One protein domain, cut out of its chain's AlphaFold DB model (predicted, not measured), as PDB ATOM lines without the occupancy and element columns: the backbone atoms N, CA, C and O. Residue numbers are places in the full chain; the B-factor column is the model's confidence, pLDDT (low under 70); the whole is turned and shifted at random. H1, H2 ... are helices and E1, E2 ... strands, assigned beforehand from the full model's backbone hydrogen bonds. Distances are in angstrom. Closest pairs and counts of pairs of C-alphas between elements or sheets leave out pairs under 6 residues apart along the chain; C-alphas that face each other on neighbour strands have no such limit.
ATOM      1  N   LEU A  53     333.362 349.293 396.743       93.50
ATOM      2  CA  LEU A  53     332.200 348.647 397.360       93.50
ATOM      3  C   LEU A  53     331.142 348.361 396.286       93.50
ATOM      4  O   LEU A  53     331.059 349.093 395.306       93.50
ATOM      5  N   THR A  54     330.313 347.338 396.477       91.44
ATOM      6  CA  THR A  54     329.021 347.239 395.777       91.44
ATOM      7  C   THR A  54     328.008 348.186 396.418       91.44
ATOM      8  O   THR A  54     328.209 348.624 397.555       91.44
ATOM      9  N   SER A  55     326.898 348.466 395.742       91.12
ATOM     10  CA  SER A  55     325.769 349.219 396.296       91.12
ATOM     11  C   SER A  55     325.223 348.589 397.589       91.12
ATOM     12  O   SER A  55     324.990 349.307 398.557       91.12
ATOM     13  N   ASP A  56     325.144 347.259 397.687       92.00
ATOM     14  CA  ASP A  56     324.769 346.555 398.929       92.00
ATOM     15  C   ASP A  56     325.754 346.793 400.086       92.00
ATOM     16  O   ASP A  56     325.355 347.051 401.228       92.00
ATOM     17  N   ASN A  57     327.059 346.750 399.800       93.94
ATOM     18  CA  ASN A  57     328.092 347.023 400.800       93.94
ATOM     19  C   ASN A  57     328.101 348.508 401.199       93.94
ATOM     20  O   ASN A  57     328.343 348.827 402.362       93.94
ATOM     21  N   LEU A  58     327.788 349.410 400.263       95.00
ATOM     22  CA  LEU A  58     327.588 350.835 400.519       95.00
ATOM     23  C   LEU A  58     326.386 351.066 401.444       95.00
ATOM     24  O   LEU A  58     326.507 351.777 402.441       95.00
ATOM     25  N   ASN A  59     325.246 350.434 401.158       93.06
ATOM     26  CA  ASN A  59     324.037 350.499 401.979       93.06
ATOM     27  C   ASN A  59     324.301 349.964 403.395       93.06
ATOM     28  O   ASN A  59     323.922 350.594 404.380       93.06
ATOM     29  N   SER A  60     325.031 348.851 403.504       93.56
ATOM     30  CA  SER A  60     325.452 348.279 404.789       93.56
ATOM     31  C   SER A  60     326.339 349.253 405.575       93.56
ATOM     32  O   SER A  60     326.052 349.541 406.738       93.56
ATOM     33  N   LEU A  61     327.369 349.817 404.930       93.00
ATOM     34  CA  LEU A  61     328.278 350.803 405.527       93.00
ATOM     35  C   LEU A  61     327.531 352.056 406.002       93.00
ATOM     36  O   LEU A  61     327.787 352.525 407.106       93.00
ATOM     37  N   THR A  62     326.575 352.544 405.207       94.06
ATOM     38  CA  THR A  62     325.769 353.750 405.478       94.06
ATOM     39  C   THR A  62     325.132 353.736 406.869       94.06
ATOM     40  O   THR A  62     325.078 354.770 407.525       94.06
ATOM     41  N   THR A  63     324.713 352.566 407.364       92.31
ATOM     42  CA  THR A  63     324.094 352.434 408.698       92.31
ATOM     43  C   THR A  63     325.034 352.731 409.873       92.31
ATOM     44  O   THR A  63     324.559 352.993 410.977       92.31
ATOM     45  N   ALA A  64     326.353 352.704 409.652       92.12
ATOM     46  CA  ALA A  64     327.375 352.993 410.656       92.12
ATOM     47  C   ALA A  64     327.966 354.411 410.544       92.12
ATOM     48  O   ALA A  64     328.752 354.801 411.409       92.12
ATOM     49  N   LEU A  65     327.614 355.171 409.501       95.31
ATOM     50  CA  LEU A  65     328.170 356.499 409.244       95.31
ATOM     51  C   LEU A  65     327.434 357.595 410.011       95.31
ATOM     52  O   LEU A  65     326.234 357.533 410.272       95.31
ATOM     53  N   THR A  66     328.182 358.639 410.342       94.94
ATOM     54  CA  THR A  66     327.728 359.795 411.108       94.94
ATOM     55  C   THR A  66     328.132 361.092 410.408       94.94
ATOM     56  O   THR A  66     328.793 361.090 409.369       94.94
ATOM     57  N   SER A  67     327.786 362.235 410.999       94.25
ATOM     58  CA  SER A  67     328.271 363.536 410.531       94.25
ATOM     59  C   SER A  67     329.784 363.734 410.698       94.25
ATOM     60  O   SER A  67     330.338 364.654 410.107       94.25
ATOM     61  N   ASN A  68     330.473 362.883 411.470       92.75
ATOM     62  CA  ASN A  68     331.931 362.945 411.622       92.75
ATOM     63  C   ASN A  68     332.686 362.312 410.440       92.75
ATOM     64  O   ASN A  68     333.883 362.545 410.297       92.75
ATOM     65  N   ASP A  69     331.997 361.527 409.609       93.00
ATOM     66  CA  ASP A  69     332.567 360.789 408.473       93.00
ATOM     67  C   ASP A  69     332.480 361.592 407.151       93.00
ATOM     68  O   ASP A  69     332.725 361.064 406.063       93.00
ATOM     69  N   GLU A  70     332.091 362.872 407.253       94.19
ATOM     70  CA  GLU A  70     331.979 363.876 406.183       94.19
ATOM     71  C   GLU A  70     333.199 363.845 405.244       94.19
ATOM     72  O   GLU A  70     334.350 363.952 405.674       94.19
ATOM     73  N   GLY A  71     332.949 363.718 403.941       90.81
ATOM     74  CA  GLY A  71     333.992 363.710 402.916       90.81
ATOM     75  C   GLY A  71     334.622 362.346 402.607       90.81
ATOM     76  O   GLY A  71     335.537 362.286 401.783       90.81
ATOM     77  N   MET A  72     334.154 361.243 403.205       93.56
ATOM     78  CA  MET A  72     334.599 359.900 402.811       93.56
ATOM     79  C   MET A  72     334.280 359.622 401.333       93.56
ATOM     80  O   MET A  72     333.129 359.724 400.915       93.56
ATOM     81  N   LEU A  73     335.295 359.213 400.563       95.19
ATOM     82  CA  LEU A  73     335.193 358.860 399.144       95.19
ATOM     83  C   LEU A  73     335.222 357.347 398.924       95.19
ATOM     84  O   LEU A  73     336.093 356.656 399.457       95.19
ATOM     85  N   VAL A  74     334.331 356.854 398.066       95.19
ATOM     86  CA  VAL A  74     334.280 355.449 397.631       95.19
ATOM     87  C   VAL A  74     333.943 355.347 396.145       95.19
ATOM     88  O   VAL A  74     333.268 356.211 395.585       95.19
ATOM     89  N   PHE A  75     334.378 354.259 395.514       93.69
ATOM     90  CA  PHE A  75     333.937 353.863 394.181       93.69
ATOM     91  C   PHE A  75     332.943 352.699 394.281       93.69
ATOM     92  O   PHE A  75     333.282 351.613 394.760       93.69
ATOM     93  N   VAL A  76     331.716 352.938 393.828       92.88
ATOM     94  CA  VAL A  76     330.612 351.978 393.797       92.88
ATOM     95  C   VAL A  76     330.738 351.165 392.509       92.88
ATOM     96  O   VAL A  76     330.501 351.678 391.418       92.88
ATOM     97  N   THR A  77     331.216 349.923 392.608       88.31
ATOM     98  CA  THR A  77     331.758 349.159 391.467       88.31
ATOM     99  C   THR A  77     330.718 348.621 390.494       88.31
ATOM    100  O   THR A  77     331.027 348.416 389.325       88.31
ATOM    101  N   ASP A  78     329.523 348.343 390.998       85.81
ATOM    102  CA  ASP A  78     328.353 347.878 390.260       85.81
ATOM    103  C   ASP A  78     327.640 349.039 389.562       85.81
ATOM    104  O   ASP A  78     327.291 348.901 388.398       85.81
ATOM    105  N   LEU A  79     327.523 350.207 390.205       85.88
ATOM    106  CA  LEU A  79     326.955 351.415 389.578       85.88
ATOM    107  C   LEU A  79     327.965 352.217 388.735       85.88
ATOM    108  O   LEU A  79     327.573 353.087 387.965       85.88
ATOM    109  N   ARG A  80     329.265 351.927 388.877       86.62
ATOM    110  CA  ARG A  80     330.389 352.646 388.245       86.62
ATOM    111  C   ARG A  80     330.398 354.143 388.603       86.62
ATOM    112  O   ARG A  80     330.578 355.011 387.749       86.62
ATOM    113  N   GLU A  81     330.259 354.441 389.895       91.62
ATOM    114  CA  GLU A  81     330.161 355.806 390.438       91.62
ATOM    115  C   GLU A  81     331.233 356.109 391.488       91.62
ATOM    116  O   GLU A  81     331.535 355.276 392.339       91.62
ATOM    117  N   VAL A  82     331.753 357.336 391.500       94.62
ATOM    118  CA  VAL A  82     332.470 357.906 392.646       94.62
ATOM    119  C   VAL A  82     331.460 358.647 393.513       94.62
ATOM    120  O   VAL A  82     330.847 359.619 393.064       94.62
ATOM    121  N   ARG A  83     331.310 358.211 394.767       96.31
ATOM    122  CA  ARG A  83     330.428 358.845 395.751       96.31
ATOM    123  C   ARG A  83     331.212 359.435 396.918       96.31
ATOM    124  O   ARG A  83     332.257 358.908 397.305       96.31
ATOM    125  N   ILE A  84     330.675 360.515 397.479       97.12
ATOM    126  CA  ILE A  84     331.164 361.182 398.687       97.12
ATOM    127  C   ILE A  84     330.086 361.151 399.772       97.12
ATOM    128  O   ILE A  84     328.903 361.311 399.475       97.12
ATOM    129  N   TRP A  85     330.471 360.917 401.023       97.44
ATOM    130  CA  TRP A  85     329.540 360.997 402.147       97.44
ATOM    131  C   TRP A  85     329.326 362.455 402.562       97.44
ATOM    132  O   TRP A  85     330.268 363.103 403.025       97.44
ATOM    133  N   ASN A  86     328.094 362.950 402.420       96.50
ATOM    134  CA  ASN A  86     327.662 364.222 402.987       96.50
ATOM    135  C   ASN A  86     327.197 363.974 404.430       96.50
ATOM    136  O   ASN A  86     326.082 363.506 404.677       96.50
ATOM    137  N   GLY A  87     328.066 364.285 405.389       94.25
ATOM    138  CA  GLY A  87     327.824 364.105 406.821       94.25
ATOM    139  C   GLY A  87     326.773 365.065 407.386       94.25
ATOM    140  O   GLY A  87     326.099 364.745 408.364       94.25
ATOM    141  N   SER A  88     326.583 366.215 406.743       95.38
ATOM    142  CA  SER A  88     325.585 367.223 407.107       95.38
ATOM    143  C   SER A  88     324.155 366.820 406.713       95.38
ATOM    144  O   SER A  88     323.201 367.206 407.388       95.38
ATOM    145  N   LEU A  89     324.004 366.029 405.644       96.25
ATOM    146  CA  LEU A  89     322.728 365.478 405.167       96.25
ATOM    147  C   LEU A  89     322.540 363.984 405.499       96.25
ATOM    148  O   LEU A  89     321.451 363.458 405.284       96.25
ATOM    149  N   LEU A  90     323.572 363.322 406.036       95.19
ATOM    150  CA  LEU A  90     323.625 361.883 406.335       95.19
ATOM    151  C   LEU A  90     323.255 361.004 405.125       95.19
ATOM    152  O   LEU A  90     322.480 360.052 405.238       95.19
ATOM    153  N   GLN A  91     323.809 361.338 403.958       96.38
ATOM    154  CA  GLN A  91     323.580 360.612 402.708       96.38
ATOM    155  C   GLN A  91     324.809 360.634 401.794       96.38
ATOM    156  O   GLN A  91     325.702 361.470 401.934       96.38
ATOM    157  N   TRP A  92     324.832 359.735 400.812       96.50
ATOM    158  CA  TRP A  92     325.829 359.753 399.745       96.50
ATOM    159  C   TRP A  92     325.430 360.711 398.622       96.50
ATOM    160  O   TRP A  92     324.309 360.651 398.122       96.50
ATOM    161  N   GLU A  93     326.382 361.516 398.165       96.81
ATOM    162  CA  GLU A  93     326.286 362.315 396.944       96.81
ATOM    163  C   GLU A  93     327.168 361.713 395.845       96.81
ATOM    164  O   GLU A  93     328.212 361.118 396.119       96.81
ATOM    165  N   ILE A  94     326.752 361.859 394.586       94.94
ATOM    166  CA  ILE A  94     327.503 361.382 393.419       94.94
ATOM    167  C   ILE A  94     328.409 362.517 392.933       94.94
ATOM    168  O   ILE A  94     327.923 363.587 392.573       94.94
ATOM    169  N   LEU A  95     329.722 362.280 392.903       93.50
ATOM    170  CA  LEU A  95     330.698 363.218 392.336       93.50
ATOM    171  C   LEU A  95     330.958 362.963 390.852       93.50
ATOM    172  O   LEU A  95     331.230 363.899 390.102       93.50
ATOM    173  N   PHE A  96     330.925 361.697 390.438       90.75
ATOM    174  CA  PHE A  96     331.172 361.295 389.059       90.75
ATOM    175  C   PHE A  96     330.524 359.941 388.771       90.75
ATOM    176  O   PHE A  96     330.646 359.016 389.572       90.75
ATOM    177  N   THR A  97     329.919 359.808 387.596       87.38
ATOM    178  CA  THR A  97     329.426 358.540 387.048       87.38
ATOM    179  C   THR A  97     330.170 358.308 385.740       87.38
ATOM    180  O   THR A  97     330.286 359.230 384.930       87.38
ATOM    181  N   PHE A  98     330.717 357.110 385.534       83.00
ATOM    182  CA  PHE A  98     331.268 356.752 384.225       83.00
ATOM    183  C   PHE A  98     330.141 356.696 383.182       83.00
ATOM    184  O   PHE A  98     328.988 356.461 383.539       83.00
TER     185      PHE A  98
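AT A GLANCE: This is residues 53 to 98 of the 364 residues of an uncharacterized protein of Flavobacteriaceae bacterium R38 (UniProt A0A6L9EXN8). What is the shape? A twisted sheet of three strands has one helix, H1, over one face; the other face is bare. What makes it up? The 46 printed residues include H1, E1, E2 and E3 in chain order, class mixed, helices and strands; the sheet, E1 - E2 - E3, is antiparallel. How large? It is compact, radius of gyration of the C-alphas 9.8 A, spanning 27 by 19 by 12 A.

IN THESE COORDINATES: Where is the helix? H1, residues 55 to 62, begins at C-alpha 55 (325.769, 349.219, 396.296) and measures 10.2 A. Where are the strands? E1 is residues 73 to 76, 9.8 A; E2 is 81 to 86, 15.3 A; E3 is 91 to 97, 16.8 A, ending at C-alpha 97 (329.426, 358.540, 387.048).

HOW THE PARTS SIT: How do strands pair? They form a meander, each the antiparallel neighbour of the one before, in two hairpins. N 74 and O 83, 3.0 A, and N 84 and O 93, 2.9 A, are within hydrogen-bond range. Where is H1? It is on the sheet, over E2, height 9.5 A, along the strands at 15 degrees on the local plane. The closest C-alphas of H1 and E1, Ser 55 and Val 76, are 6.1 A apart; every O i to N i+4 pair in H1 is within range.

THE WHOLE: Which C-alphas are farthest apart? Those of Asn 68 and Phe 98, 28.1 A. Any cut? The printed part has no cut, no link is long, and no printed residue is under 70 in pLDDT.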